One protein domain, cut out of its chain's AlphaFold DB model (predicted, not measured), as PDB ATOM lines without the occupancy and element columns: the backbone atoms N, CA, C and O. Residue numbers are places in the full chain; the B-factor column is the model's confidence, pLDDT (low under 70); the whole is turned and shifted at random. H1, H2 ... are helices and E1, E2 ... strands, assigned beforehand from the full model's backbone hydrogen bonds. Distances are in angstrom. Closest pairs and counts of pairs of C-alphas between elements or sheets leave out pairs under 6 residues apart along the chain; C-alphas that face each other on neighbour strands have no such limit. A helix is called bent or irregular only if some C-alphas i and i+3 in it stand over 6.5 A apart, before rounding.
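This is residues 3 to 115 of the 116 residues of an uncharacterized protein of Candidatus Latescibacteria bacterium (UniProt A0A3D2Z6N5). With little regular structure, this loose, flat model has two small ribbons near its middle, E1-E2 and E3-E4; H1 lies beyond the first, H2 and H3 make a corner at one end, and a long link loops out from E4 to H4. The 113 printed residues run E1 H1 E2 E3 H2 H3 E4 H4, mixed, with 45 in named elements. The radius of gyration of the C-alphas is 16.4 A, the spans 47 by 42 by 19 A.

Find C-alpha 3 at (175.120, 198.407, 150.536), where E1, residues 3 to 5, begins. Then come H1, 13 to 19, irregular with C-alphas 14 and 17 7.6 A apart; E2, 41 to 45; E3, 53 to 59, 16.1 A long; H2, 62 to 67; H3, 71 to 77; E4, 84 to 88; and H4, 109 to 113.

See antiparallel E1 and E2 at N 42 and O 4, 3.1 A, and antiparallel E3 and E4 at N 58 and O 85, 2.9 A. H2 and H3 touch, closest at C-alphas 63 and 74, 5.3 A, about perpendicular at 80 degrees. Every O i to N i+4 pair is within hydrogen-bond range in H2 and H3, but 1 of 3 in H1 and 0 of 1 in H4, with i+3 pairs 2 of 4 and 1 of 2.

The printed part has no cut; the links H1 to E2 and E4 to H4 are long, and residues 94 to 115 have pLDDT under 70.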
ATOM      1  N   LEU A   3     174.597 198.555 149.179       96.75
ATOM      2  CA  LEU A   3     175.120 198.407 150.536       96.75
ATOM      3  C   LEU A   3     174.342 197.317 151.262       96.75
ATOM      4  O   LEU A   3     173.109 197.324 151.239       96.75
ATOM      5  N   GLY A   4     175.061 196.453 151.963       96.94
ATOM      6  CA  GLY A   4     174.478 195.535 152.930       96.94
ATOM      7  C   GLY A   4     175.362 194.327 153.180       96.94
ATOM      8  O   GLY A   4     176.477 194.255 152.667       96.94
ATOM      9  N   ASP A   5     174.814 193.394 153.948       97.62
ATOM     10  CA  ASP A   5     175.311 192.034 154.115       97.62
ATOM     11  C   ASP A   5     174.916 191.186 152.893       97.62
ATOM     12  O   ASP A   5     173.746 190.835 152.705       97.62
ATOM     13  N   PHE A   6     175.894 190.862 152.049       97.19
ATOM     14  CA  PHE A   6     175.692 190.028 150.861       97.19
ATOM     15  C   PHE A   6     175.820 188.529 151.155       97.19
ATOM     16  O   PHE A   6     175.562 187.716 150.268       97.19
ATOM     17  N   ASN A   7     176.212 188.145 152.377       97.12
ATOM     18  CA  ASN A   7     176.542 186.770 152.772       97.12
ATOM     19  C   ASN A   7     177.612 186.081 151.894       97.12
ATOM     20  O   ASN A   7     177.802 184.866 151.975       97.12
ATOM     21  N   LEU A   8     178.331 186.852 151.072       96.50
ATOM     22  CA  LEU A   8     179.402 186.412 150.185       96.50
ATOM     23  C   LEU A   8     180.537 187.444 150.213       96.50
ATOM     24  O   LEU A   8     180.251 188.646 150.195       96.50
ATOM     25  N   PRO A   9     181.810 187.013 150.259       96.12
ATOM     26  CA  PRO A   9     182.922 187.931 150.080       96.12
ATOM     27  C   PRO A   9     182.981 188.463 148.644       96.12
ATOM     28  O   PRO A   9     182.498 187.794 147.730       96.12
ATOM     29  N   PRO A  10     183.592 189.642 148.424       95.81
ATOM     30  CA  PRO A  10     183.715 190.231 147.091       95.81
ATOM     31  C   PRO A  10     184.395 189.324 146.072       95.81
ATOM     32  O   PRO A  10     184.072 189.377 144.896       95.81
ATOM     33  N   GLU A  11     185.314 188.474 146.531       94.62
ATOM     34  CA  GLU A  11     186.050 187.539 145.685       94.62
ATOM     35  C   GLU A  11     185.287 186.224 145.405       94.62
ATOM     36  O   GLU A  11     185.834 185.325 144.759       94.62
ATOM     37  N   ASP A  12     184.062 186.060 145.919       96.69
ATOM     38  CA  ASP A  12     183.231 184.886 145.636       96.69
ATOM     39  C   ASP A  12     182.640 184.949 144.225       96.69
ATOM     40  O   ASP A  12     182.110 185.971 143.802       96.69
ATOM     41  N   THR A  13     182.625 183.812 143.527       97.12
ATOM     42  CA  THR A  13     182.045 183.692 142.177       97.12
ATOM     43  C   THR A  13     180.569 184.095 142.090       97.12
ATOM     44  O   THR A  13     180.083 184.467 141.025       97.12
ATOM     45  N   GLY A  14     179.827 184.032 143.201       96.31
ATOM     46  CA  GLY A  14     178.451 184.524 143.274       96.31
ATOM     47  C   GLY A  14     178.328 186.045 143.121       96.31
ATOM     48  O   GLY A  14     177.225 186.528 142.875       96.31
ATOM     49  N   MET A  15     179.439 186.781 143.232       96.25
ATOM     50  CA  MET A  15     179.513 188.235 143.075       96.25
ATOM     51  C   MET A  15     180.036 188.678 141.699       96.25
ATOM     52  O   MET A  15     179.989 189.873 141.420       96.25
ATOM     53  N   ASP A  16     180.446 187.756 140.813       96.19
ATOM     54  CA  ASP A  16     181.082 188.060 139.511       96.19
ATOM     55  C   ASP A  16     180.292 189.079 138.659       96.19
ATOM     56  O   ASP A  16     180.870 189.959 138.014       96.19
ATOM     57  N   GLU A  17     178.957 188.980 138.642       95.31
ATOM     58  CA  GLU A  17     178.103 189.904 137.878       95.31
ATOM     59  C   GLU A  17     178.147 191.334 138.435       95.31
ATOM     60  O   GLU A  17     178.120 192.296 137.664       95.31
ATOM     61  N   ILE A  18     178.224 191.475 139.762       94.12
ATOM     62  CA  ILE A  18     178.324 192.772 140.437       94.12
ATOM     63  C   ILE A  18     179.741 193.327 140.263       94.12
ATOM     64  O   ILE A  18     179.871 194.482 139.870       94.12
ATOM     65  N   ASP A  19     180.771 192.501 140.462       93.50
ATOM     66  CA  ASP A  19     182.195 192.870 140.356       93.50
ATOM     67  C   ASP A  19     182.600 193.318 138.940       93.50
ATOM     68  O   ASP A  19     183.511 194.117 138.747       93.50
ATOM     69  N   THR A  20     181.861 192.882 137.915       93.88
ATOM     70  CA  THR A  20     182.061 193.356 136.534       93.88
ATOM     71  C   THR A  20     181.631 194.819 136.330       93.88
ATOM     72  O   THR A  20     182.044 195.450 135.354       93.88
ATOM     73  N   ILE A  21     180.767 195.355 137.198       94.38
ATOM     74  CA  ILE A  21     180.105 196.659 137.013       94.38
ATOM     75  C   ILE A  21     180.464 197.640 138.134       94.38
ATOM     76  O   ILE A  21     180.583 198.837 137.886       94.38
ATOM     77  N   LEU A  22     180.594 197.149 139.364       96.31
ATOM     78  CA  LEU A  22     180.804 197.942 140.565       96.31
ATOM     79  C   LEU A  22     182.068 197.476 141.280       96.31
ATOM     80  O   LEU A  22     182.334 196.283 141.368       96.31
ATOM     81  N   ASP A  23     182.777 198.424 141.874       95.50
ATOM     82  CA  ASP A  23     183.928 198.161 142.720       95.50
ATOM     83  C   ASP A  23     183.462 197.927 144.170       95.50
ATOM     84  O   ASP A  23     182.669 198.729 144.693       95.50
ATOM     85  N   PRO A  24     183.954 196.885 144.860       96.81
ATOM     86  CA  PRO A  24     183.760 196.739 146.294       96.81
ATOM     87  C   PRO A  24     184.672 197.711 147.051       96.81
ATOM     88  O   PRO A  24     185.861 197.841 146.751       96.81
ATOM     89  N   LEU A  25     184.148 198.357 148.092       96.50
ATOM     90  CA  LEU A  25     184.943 199.243 148.946       96.50
ATOM     91  C   LEU A  25     185.923 198.463 149.835       96.50
ATOM     92  O   LEU A  25     187.077 198.860 150.003       96.50
ATOM     93  N   LEU A  26     185.456 197.377 150.448       96.25
ATOM     94  CA  LEU A  26     186.257 196.529 151.333       96.25
ATOM     95  C   LEU A  26     186.725 195.280 150.581       96.25
ATOM     96  O   LEU A  26     185.952 194.690 149.836       96.25
ATOM     97  N   SER A  27     187.965 194.845 150.794       94.56
ATOM     98  CA  SER A  27     188.515 193.632 150.168       94.56
ATOM     99  C   SER A  27     189.636 193.003 151.004       94.56
ATOM    100  O   SER A  27     190.126 193.586 151.983       94.56
ATOM    101  N   GLY A  28     190.056 191.789 150.637       92.38
ATOM    102  CA  GLY A  28     191.229 191.135 151.217       92.38
ATOM    103  C   GLY A  28     191.021 190.583 152.634       92.38
ATOM    104  O   GLY A  28     190.159 189.743 152.887       92.38
ATOM    105  N   ALA A  29     191.883 190.975 153.579       92.75
ATOM    106  CA  ALA A  29     191.932 190.380 154.925       92.75
ATOM    107  C   ALA A  29     190.939 190.995 155.931       92.75
ATOM    108  O   ALA A  29     190.903 190.584 157.088       92.75
ATOM    109  N   VAL A  30     190.150 191.980 155.509       94.38
ATOM    110  CA  VAL A  30     189.178 192.683 156.355       94.38
ATOM    111  C   VAL A  30     187.991 191.773 156.682       94.38
ATOM    112  O   VAL A  30     187.613 190.956 155.850       94.38
ATOM    113  N   ARG A  31     187.398 191.880 157.877       96.75
ATOM    114  CA  ARG A  31     186.275 191.038 158.322       96.75
ATOM    115  C   ARG A  31     185.192 191.882 158.978       96.75
ATOM    116  O   ARG A  31     185.501 192.766 159.778       96.75
ATOM    117  N   THR A  32     183.943 191.617 158.608       97.12
ATOM    118  CA  THR A  32     182.771 192.368 159.072       97.12
ATOM    119  C   THR A  32     181.932 191.573 160.054       97.12
ATOM    120  O   THR A  32     181.169 192.179 160.786       97.12
ATOM    121  N   THR A  33     182.116 190.259 160.180       97.50
ATOM    122  CA  THR A  33     181.547 189.523 161.316       97.50
ATOM    123  C   THR A  33     182.405 189.735 162.560       97.50
ATOM    124  O   THR A  33     183.633 189.792 162.460       97.50
ATOM    125  N   ILE A  34     181.789 189.816 163.742       97.00
ATOM    126  CA  ILE A  34     182.529 189.993 165.008       97.00
ATOM    127  C   ILE A  34     183.500 188.830 165.267       97.00
ATOM    128  O   ILE A  34     184.608 189.031 165.738       97.00
ATOM    129  N   SER A  35     183.145 187.628 164.803       95.19
ATOM    130  CA  SER A  35     183.971 186.417 164.886       95.19
ATOM    131  C   SER A  35     185.236 186.445 164.021       95.19
ATOM    132  O   SER A  35     185.948 185.441 163.956       95.19
ATOM    133  N   ASP A  36     185.464 187.528 163.269       95.06
ATOM    134  CA  ASP A  36     186.534 187.680 162.280       95.06
ATOM    135  C   ASP A  36     186.574 186.566 161.213       95.06
ATOM    136  O   ASP A  36     187.590 186.318 160.559       95.06
ATOM    137  N   ALA A  37     185.446 185.889 160.994       95.69
ATOM    138  CA  ALA A  37     185.348 184.786 160.046       95.69
ATOM    139  C   ALA A  37     185.148 185.266 158.602       95.69
ATOM    140  O   ALA A  37     185.805 184.753 157.693       95.69
ATOM    141  N   SER A  38     184.281 186.263 158.394       97.00
ATOM    142  CA  SER A  38     183.777 186.602 157.061       97.00
ATOM    143  C   SER A  38     183.813 188.099 156.754       97.00
ATOM    144  O   SER A  38     183.705 188.947 157.640       97.00
ATOM    145  N   LEU A  39     183.965 188.415 155.467       97.69
ATOM    146  CA  LEU A  39     183.718 189.729 154.877       97.69
ATOM    147  C   LEU A  39     182.430 189.609 154.069       97.69
ATOM    148  O   LEU A  39     182.481 189.101 152.959       97.69
ATOM    149  N   TYR A  40     181.289 189.986 154.634       97.75
ATOM    150  CA  TYR A  40     180.002 189.887 153.933       97.75
ATOM    151  C   TYR A  40     179.379 191.250 153.665       97.75
ATOM    152  O   TYR A  40     178.725 191.452 152.642       97.75
ATOM    153  N   ASP A  41     179.606 192.194 154.573       98.31
ATOM    154  CA  ASP A  41     179.115 193.552 154.447       98.31
ATOM    155  C   ASP A  41     180.031 194.344 153.519       98.31
ATOM    156  O   ASP A  41     181.248 194.395 153.719       98.31
ATOM    157  N   ASN A  42     179.458 195.001 152.513       98.06
ATOM    158  CA  ASN A  42     180.232 195.881 151.644       98.06
ATOM    159  C   ASN A  42     179.409 197.045 151.092       98.06
ATOM    160  O   ASN A  42     178.180 196.981 151.021       98.06
ATOM    161  N   PHE A  43     180.117 198.082 150.655       97.69
ATOM    162  CA  PHE A  43     179.599 199.042 149.694       97.69
ATOM    163  C   PHE A  43     180.082 198.635 148.305       97.69
ATOM    164  O   PHE A  43     181.267 198.375 148.118       97.69
ATOM    165  N   TRP A  44     179.179 198.638 147.333       97.12
ATOM    166  CA  TRP A  44     179.516 198.485 145.923       97.12
ATOM    167  C   TRP A  44     179.091 199.734 145.166       97.12
ATOM    168  O   TRP A  44     177.937 200.179 145.261       97.12
ATOM    169  N   TRP A  45     179.996 200.320 144.398       95.38
ATOM    170  CA  TRP A  45     179.696 201.503 143.600       95.38
ATOM    171  C   TRP A  45     180.551 201.562 142.347       95.38
ATOM    172  O   TRP A  45     181.578 200.910 142.244       95.38
ATOM    173  N   GLU A  46     180.141 202.387 141.396       93.00
ATOM    174  CA  GLU A  46     180.981 202.715 140.255       93.00
ATOM    175  C   GLU A  46     181.743 203.995 140.593       93.00
ATOM    176  O   GLU A  46     181.151 205.069 140.724       93.00
ATOM    177  N   SER A  47     183.062 203.881 140.767       85.56
ATOM    178  CA  SER A  47     183.902 204.977 141.270       85.56
ATOM    179  C   SER A  47     183.860 206.237 140.388       85.56
ATOM    180  O   SER A  47     184.143 207.338 140.857       85.56
ATOM    181  N   ALA A  48     183.484 206.094 139.113       87.19
ATOM    182  CA  ALA A  48     183.332 207.204 138.172       87.19
ATOM    183  C   ALA A  48     182.173 208.162 138.511       87.19
ATOM    184  O   ALA A  48     182.195 209.306 138.056       87.19
ATOM    185  N   PHE A  49     181.197 207.716 139.306       86.25
ATOM    186  CA  PHE A  49     179.987 208.465 139.673       86.25
ATOM    187  C   PHE A  49     179.911 208.752 141.182       86.25
ATOM    188  O   PHE A  49     178.828 208.738 141.757       86.25
ATOM    189  N   LEU A  50     181.059 208.902 141.852       87.19
ATOM    190  CA  LEU A  50     181.113 209.078 143.307       87.19
ATOM    191  C   LEU A  50     182.075 210.203 143.705       87.19
ATOM    192  O   LEU A  50     183.090 209.986 144.374       87.19
ATOM    193  N   SER A  51     181.776 211.421 143.257       87.94
ATOM    194  CA  SER A  51     182.668 212.576 143.421       87.94
ATOM    195  C   SER A  51     182.721 213.108 144.865       87.94
ATOM    196  O   SER A  51     183.659 213.809 145.274       87.94
ATOM    197  N   GLU A  52     181.713 212.755 145.654       89.94
ATOM    198  CA  GLU A  52     181.492 213.180 147.029       89.94
ATOM    199  C   GLU A  52     182.306 212.340 148.008       89.94
ATOM    200  O   GLU A  52     182.592 212.819 149.106       89.94
ATOM    201  N   TRP A  53     182.700 211.114 147.649       92.06
ATOM    202  CA  TRP A  53     183.456 210.247 148.551       92.06
ATOM    203  C   TRP A  53     184.786 210.898 148.940       92.06
ATOM    204  O   TRP A  53     185.577 211.318 148.094       92.06
ATOM    205  N   THR A  54     185.044 210.995 150.244       92.50
ATOM    206  CA  THR A  54     186.256 211.648 150.761       92.50
ATOM    207  C   THR A  54     187.495 210.755 150.691       92.50
ATOM    208  O   THR A  54     188.598 211.224 150.969       92.50
ATOM    209  N   GLY A  55     187.324 209.474 150.351       93.06
ATOM    210  CA  GLY A  55     188.354 208.443 150.484       93.06
ATOM    211  C   GLY A  55     188.380 207.776 151.863       93.06
ATOM    212  O   GLY A  55     189.134 206.827 152.063       93.06
ATOM    213  N   GLU A  56     187.570 208.242 152.817       95.56
ATOM    214  CA  GLU A  56     187.501 207.659 154.157       95.56
ATOM    215  C   GLU A  56     186.413 206.589 154.241       95.56
ATOM    216  O   GLU A  56     185.286 206.778 153.772       95.56
ATOM    217  N   ALA A  57     186.767 205.469 154.865       96.06
ATOM    218  CA  ALA A  57     185.886 204.352 155.148       96.06
ATOM    219  C   ALA A  57     186.435 203.511 156.303       96.06
ATOM    220  O   ALA A  57     187.616 203.606 156.652       96.06
ATOM    221  N   GLY A  58     185.597 202.649 156.872       95.94
ATOM    222  CA  GLY A  58     186.039 201.735 157.910       95.94
ATOM    223  C   GLY A  58     184.953 200.815 158.441       95.94
ATOM    224  O   GLY A  58     183.845 200.731 157.917       95.94
ATOM    225  N   ILE A  59     185.320 200.122 159.515       96.94
ATOM    226  CA  ILE A  59     184.468 199.195 160.253       96.94
ATOM    227  C   ILE A  59     184.372 199.690 161.687       96.94
ATOM    228  O   ILE A  59     185.380 200.037 162.305       96.94
ATOM    229  N   ASP A  60     183.159 199.720 162.211       96.56
ATOM    230  CA  ASP A  60     182.885 200.066 163.595       96.56
ATOM    231  C   ASP A  60     182.960 198.817 164.486       96.56
ATOM    232  O   ASP A  60     182.047 197.992 164.514       96.56
ATOM    233  N   ARG A  61     184.070 198.687 165.219       95.81
ATOM    234  CA  ARG A  61     184.358 197.577 166.146       95.81
ATOM    235  C   ARG A  61     183.685 197.805 167.502       95.81
ATOM    236  O   ARG A  61     184.337 198.032 168.522       95.81
ATOM    237  N   PHE A  62     182.353 197.855 167.499       95.31
ATOM    238  CA  PHE A  62     181.564 198.129 168.704       95.31
ATOM    239  C   PHE A  62     181.707 197.022 169.762       95.31
ATOM    240  O   PHE A  62     181.638 197.307 170.957       95.31
ATOM    241  N   ASP A  63     181.891 195.784 169.317       96.31
ATOM    242  CA  ASP A  63     182.190 194.592 170.106       96.31
ATOM    243  C   ASP A  63     183.446 194.802 170.963       96.31
ATOM    244  O   ASP A  63     183.414 194.630 172.181       96.31
ATOM    245  N   GLU A  64     184.512 195.332 170.372       95.25
ATOM    246  CA  GLU A  64     185.734 195.675 171.102       95.25
ATOM    247  C   GLU A  64     185.536 196.911 171.992       95.25
ATOM    248  O   GLU A  64     185.853 196.899 173.183       95.25
ATOM    249  N   ALA A  65     184.989 197.991 171.428       93.81
ATOM    250  CA  ALA A  65     184.947 199.294 172.092       93.81
ATOM    251  C   ALA A  65     183.946 199.374 173.259       93.81
ATOM    252  O   ALA A  65     184.178 200.120 174.209       93.81
ATOM    253  N   VAL A  66     182.823 198.653 173.177       94.06
ATOM    254  CA  VAL A  66     181.718 198.719 174.154       94.06
ATOM    255  C   VAL A  66     181.625 197.448 174.993       94.06
ATOM    256  O   VAL A  66     181.302 197.532 176.177       94.06
ATOM    257  N   PHE A  67     181.907 196.284 174.404       93.56
ATOM    258  CA  PHE A  67     181.784 194.986 175.077       93.56
ATOM    259  C   PHE A  67     183.133 194.375 175.468       93.56
ATOM    260  O   PHE A  67     183.151 193.308 176.074       93.56
ATOM    261  N   GLY A  68     184.256 195.045 175.182       94.25
ATOM    262  CA  GLY A  68     185.580 194.585 175.597       94.25
ATOM    263  C   GLY A  68     185.989 193.262 174.955       94.25
ATOM    264  O   GLY A  68     186.644 192.465 175.622       94.25
ATOM    265  N   ASP A  69     185.592 193.039 173.698       92.00
ATOM    266  CA  ASP A  69     185.887 191.818 172.926       92.00
ATOM    267  C   ASP A  69     185.150 190.564 173.455       92.00
ATOM    268  O   ASP A  69     185.483 189.420 173.148       92.00
ATOM    269  N   GLU A  70     184.101 190.751 174.270       95.62
ATOM    270  CA  GLU A  70     183.186 189.673 174.658       95.62
ATOM    271  C   GLU A  70     182.160 189.385 173.542       95.62
ATOM    272  O   GLU A  70     180.960 189.639 173.693       95.62
ATOM    273  N   ASP A  71     182.620 188.811 172.426       95.12
ATOM    274  CA  ASP A  71     181.834 188.578 171.200       95.12
ATOM    275  C   ASP A  71     180.460 187.951 171.437       95.12
ATOM    276  O   ASP A  71     179.453 188.382 170.881       95.12
ATOM    277  N   SER A  72     180.386 186.929 172.290       96.25
ATOM    278  CA  SER A  72     179.116 186.248 172.572       96.25
ATOM    279  C   SER A  72     178.073 187.168 173.218       96.25
ATOM    280  O   SER A  72     176.877 187.032 172.954       96.25
ATOM    281  N   VAL A  73     178.519 188.123 174.039       97.00
ATOM    282  CA  VAL A  73     177.656 189.111 174.690       97.00
ATOM    283  C   VAL A  73     177.289 190.208 173.695       97.00
ATOM    284  O   VAL A  73     176.110 190.548 173.585       97.00
ATOM    285  N   ALA A  74     178.268 190.711 172.936       96.50
ATOM    286  CA  ALA A  74     178.064 191.718 171.894       96.50
ATOM    287  C   ALA A  74     177.067 191.245 170.820       96.50
ATOM    288  O   ALA A  74     176.114 191.960 170.504       96.50
ATOM    289  N   SER A  75     177.239 190.009 170.338       96.19
ATOM    290  CA  SER A  75     176.359 189.343 169.371       96.19
ATOM    291  C   SER A  75     174.917 189.293 169.847       96.19
ATOM    292  O   SER A  75     174.000 189.710 169.142       96.19
ATOM    293  N   LEU A  76     174.719 188.814 171.078       96.50
ATOM    294  CA  LEU A  76     173.390 188.638 171.647       96.50
ATOM    295  C   LEU A  76     172.699 189.977 171.928       96.50
ATOM    296  O   LEU A  76     171.474 190.070 171.837       96.50
ATOM    297  N   ALA A  77     173.468 190.996 172.313       96.62
ATOM    298  CA  ALA A  77     172.936 192.298 172.691       96.62
ATOM    299  C   ALA A  77     172.672 193.223 171.494       96.62
ATOM    300  O   ALA A  77     171.762 194.051 171.572       96.62
ATOM    301  N   VAL A  78     173.471 193.124 170.425       96.19
ATOM    302  CA  VAL A  78     173.463 194.081 169.308       96.19
ATOM    303  C   VAL A  78     173.418 193.373 167.955       96.19
ATOM    304  O   VAL A  78     172.405 193.478 167.266       96.19
ATOM    305  N   SER A  79     174.505 192.711 167.547       97.50
ATOM    306  CA  SER A  79     174.633 192.049 166.241       97.50
ATOM    307  C   SER A  79     175.911 191.207 166.176       97.50
ATOM    308  O   SER A  79     176.897 191.513 166.838       97.50
ATOM    309  N   ASP A  80     175.912 190.157 165.363       97.06
ATOM    310  CA  ASP A  80     177.102 189.406 164.950       97.06
ATOM    311  C   ASP A  80     177.860 190.038 163.767       97.06
ATOM    312  O   ASP A  80     178.939 189.561 163.407       97.06
ATOM    313  N   HIS A  81     177.346 191.134 163.205       98.19
ATOM    314  CA  HIS A  81     177.992 191.930 162.167       98.19
ATOM    315  C   HIS A  81     178.398 193.310 162.699       98.19
ATOM    316  O   HIS A  81     177.690 193.960 163.471       98.19
ATOM    317  N   ARG A  82     179.559 193.777 162.249       97.81
ATOM    318  CA  ARG A  82     180.111 195.100 162.516       97.81
ATOM    319  C   ARG A  82     179.635 196.065 161.428       97.81
ATOM    320  O   ARG A  82     179.838 195.784 160.245       97.81
ATOM    321  N   PRO A  83     179.057 197.223 161.794       97.62
ATOM    322  CA  PRO A  83     178.696 198.239 160.819       97.62
ATOM    323  C   PRO A  83     179.906 198.692 160.001       97.62
ATOM    324  O   PRO A  83     180.986 198.937 160.545       97.62
ATOM    325  N   ILE A  84     179.696 198.871 158.703       97.69
ATOM    326  CA  ILE A  84     180.665 199.491 157.802       97.69
ATOM    327  C   ILE A  84     180.246 200.930 157.509       97.69
ATOM    328  O   ILE A  84     179.056 201.252 157.487       97.69
ATOM    329  N   TRP A  85     181.215 201.813 157.292       97.19
ATOM    330  CA  TRP A  85     180.953 203.226 157.037       97.19
ATOM    331  C   TRP A  85     181.881 203.782 155.959       97.19
ATOM    332  O   TRP A  85     182.989 203.289 155.758       97.19
ATOM    333  N   ALA A  86     181.415 204.833 155.287       96.19
ATOM    334  CA  ALA A  86     182.174 205.660 154.359       96.19
ATOM    335  C   ALA A  86     181.726 207.122 154.511       96.19
ATOM    336  O   ALA A  86     180.565 207.379 154.847       96.19
ATOM    337  N   THR A  87     182.636 208.070 154.289       94.94
ATOM    338  CA  THR A  87     182.352 209.506 154.441       94.94
ATOM    339  C   THR A  87     182.183 210.172 153.079       94.94
ATOM    340  O   THR A  87     182.997 209.994 152.173       94.94
ATOM    341  N   PHE A  88     181.139 210.990 152.952       91.69
ATOM    342  CA  PHE A  88     180.804 211.723 151.734       91.69
ATOM    343  C   PHE A  88     180.680 213.217 152.032       91.69
ATOM    344  O   PHE A  88     180.195 213.616 153.093       91.69
ATOM    345  N   ARG A  89     181.117 214.047 151.088       89.69
ATOM    346  CA  ARG A  89     180.927 215.496 151.106       89.69
ATOM    347  C   ARG A  89     179.478 215.828 150.783       89.69
ATOM    348  O   ARG A  89     178.917 215.309 149.830       89.69
ATOM    349  N   THR A  90     178.894 216.736 151.553       85.50
ATOM    350  CA  THR A  90     177.526 217.236 151.335       85.50
ATOM    351  C   THR A  90     177.496 218.744 151.083       85.50
ATOM    352  O   THR A  90     176.435 219.357 151.073       85.50
ATOM    353  N   ASP A  91     178.669 219.365 150.971       82.19
ATOM    354  CA  ASP A  91     178.875 220.804 150.803       82.19
ATOM    355  C   ASP A  91     179.206 221.197 149.351       82.19
ATOM    356  O   ASP A  91     179.357 222.383 149.047       82.19
ATOM    357  N   GLY A  92     179.314 220.207 148.460       72.19
ATOM    358  CA  GLY A  92     179.527 220.375 147.026       72.19
ATOM    359  C   GLY A  92     178.238 220.611 146.236       72.19
ATOM    360  O   GLY A  92     177.131 220.572 146.769       72.19
ATOM    361  N   ALA A  93     178.398 220.874 144.938       70.25
ATOM    362  CA  ALA A  93     177.281 220.771 144.009       70.25
ATOM    363  C   ALA A  93     176.898 219.295 143.863       70.25
ATOM    364  O   ALA A  93     177.789 218.463 143.730       70.25
ATOM    365  N   ASP A  94     175.598 219.020 143.891       67.25
ATOM    366  CA  ASP A  94     175.025 217.710 143.591       67.25
ATOM    367  C   ASP A  94     175.426 217.282 142.169       67.25
ATOM    368  O   ASP A  94     175.357 218.098 141.238       67.25
ATOM    369  N   ASP A  95     175.911 216.055 142.006       66.06
ATOM    370  CA  ASP A  95     176.451 215.557 140.739       66.06
ATOM    371  C   ASP A  95     175.382 214.893 139.848       66.06
ATOM    372  O   ASP A  95     175.606 214.743 138.640       66.06
ATOM    373  N   ASP A  96     174.187 214.612 140.392       64.38
ATOM    374  CA  ASP A  96     173.060 213.992 139.684       64.38
ATOM    375  C   ASP A  96     171.759 214.837 139.629       64.38
ATOM    376  O   ASP A  96     170.794 214.450 138.954       64.38
ATOM    377  N   GLY A  97     171.734 216.036 140.230       58.19
ATOM    378  CA  GLY A  97     170.501 216.815 140.384       58.19
ATOM    379  C   GLY A  97     170.657 218.317 140.652       58.19
ATOM    380  O   GLY A  97     171.734 218.861 140.874       58.19
ATOM    381  N   ALA A  98     169.539 219.051 140.575       57.09
ATOM    382  CA  ALA A  98     169.500 220.444 141.019       57.09
ATOM    383  C   ALA A  98     169.525 220.474 142.559       57.09
ATOM    384  O   ALA A  98     168.735 219.753 143.170       57.09
ATOM    385  N   PRO A  99     170.343 221.336 143.194       57.84
ATOM    386  CA  PRO A  99     170.558 221.302 144.635       57.84
ATOM    387  C   PRO A  99     169.242 221.491 145.393       57.84
ATOM    388  O   PRO A  99     168.632 222.566 145.371       57.84
ATOM    389  N   MET A 100     168.813 220.437 146.081       58.22
ATOM    390  CA  MET A 100     167.719 220.492 147.042       58.22
ATOM    391  C   MET A 100     168.312 220.818 148.418       58.22
ATOM    392  O   MET A 100     169.259 220.159 148.841       58.22
ATOM    393  N   PRO A 101     167.799 221.819 149.156       57.47
ATOM    394  CA  PRO A 101     168.308 222.108 150.487       57.47
ATOM    395  C   PRO A 101     167.885 221.003 151.463       57.47
ATOM    396  O   PRO A 101     166.748 220.983 151.936       57.47
ATOM    397  N   THR A 102     168.803 220.104 151.806       58.47
ATOM    398  CA  THR A 102     168.643 219.148 152.909       58.47
ATOM    399  C   THR A 102     169.442 219.636 154.109       58.47
ATOM    400  O   THR A 102     170.651 219.456 154.206       58.47
ATOM    401  N   VAL A 103     168.758 220.268 155.066       55.53
ATOM    402  CA  VAL A 103     169.343 220.539 156.387       55.53
ATOM    403  C   VAL A 103     169.283 219.240 157.190       55.53
ATOM    404  O   VAL A 103     168.331 219.002 157.931       55.53
ATOM    405  N   VAL A 104     170.276 218.372 157.012       59.66
ATOM    406  CA  VAL A 104     170.497 217.219 157.893       59.66
ATOM    407  C   VAL A 104     171.665 217.567 158.804       59.66
ATOM    408  O   VAL A 104     172.771 217.825 158.340       59.66
ATOM    409  N   GLY A 105     171.415 217.635 160.112       56.06
ATOM    410  CA  GLY A 105     172.485 217.826 161.086       56.06
ATOM    411  C   GLY A 105     173.413 216.614 161.084       56.06
ATOM    412  O   GLY A 105     172.940 215.484 161.202       56.06
ATOM    413  N   GLN A 106     174.719 216.840 160.959       51.47
ATOM    414  CA  GLN A 106     175.717 215.786 161.104       51.47
ATOM    415  C   GLN A 106     175.630 215.202 162.522       51.47
ATOM    416  O   GLN A 106     175.762 215.929 163.507       51.47
ATOM    417  N   VAL A 107     175.405 213.892 162.634       58.88
ATOM    418  CA  VAL A 107     175.456 213.169 163.911       58.88
ATOM    419  C   VAL A 107     176.737 212.346 163.930       58.88
ATOM    420  O   VAL A 107     176.882 211.404 163.155       58.88
ATOM    421  N   ASN A 108     177.673 212.710 164.809       57.47
ATOM    422  CA  ASN A 108     178.883 211.928 165.035       57.47
ATOM    423  C   ASN A 108     178.599 210.809 166.049       57.47
ATOM    424  O   ASN A 108     178.541 211.035 167.257       57.47
ATOM    425  N   TRP A 109     178.427 209.585 165.553       59.34
ATOM    426  CA  TRP A 109     178.132 208.422 166.390       59.34
ATOM    427  C   TRP A 109     179.320 207.944 167.232       59.34
ATOM    428  O   TRP A 109     179.105 207.301 168.258       59.34
ATOM    429  N   SER A 110     180.558 208.286 166.860       50.66
ATOM    430  CA  SER A 110     181.755 207.886 167.614       50.66
ATOM    431  C   SER A 110     181.889 208.633 168.948       50.66
ATOM    432  O   SER A 110     182.221 208.025 169.964       50.66
ATOM    433  N   GLU A 111     181.527 209.919 168.992       53.59
ATOM    434  CA  GLU A 111     181.534 210.715 170.230       53.59
ATOM    435  C   GLU A 111     180.459 210.262 171.225       53.59
ATOM    436  O   GLU A 111     180.678 210.279 172.438       53.59
ATOM    437  N   ILE A 112     179.311 209.792 170.730       55.91
ATOM    438  CA  ILE A 112     178.220 209.290 171.578       55.91
ATOM    439  C   ILE A 112     178.668 208.048 172.364       55.91
ATOM    440  O   ILE A 112     178.282 207.889 173.525       55.91
ATOM    441  N   LYS A 113     179.525 207.201 171.781       52.53
ATOM    442  CA  LYS A 113     179.993 205.956 172.415       52.53
ATOM    443  C   LYS A 113     180.908 206.180 173.621       52.53
ATOM    444  O   LYS A 113     180.880 205.370 174.535       52.53
ATOM    445  N   LEU A 114     181.654 207.284 173.663       50.22
ATOM    446  CA  LEU A 114     182.596 207.600 174.750       50.22
ATOM    447  C   LEU A 114     181.939 208.288 175.962       50.22
ATOM    448  O   LEU A 114     182.621 208.633 176.925       50.22
ATOM    449  N   SER A 115     180.625 208.523 175.912       49.91
ATOM    450  CA  SER A 115     179.882 209.278 176.931       49.91
ATOM    451  C   SER A 115     179.105 208.414 177.939       49.91
ATOM    452  O   SER A 115     178.307 208.955 178.709       49.91
TER     453      SER A 115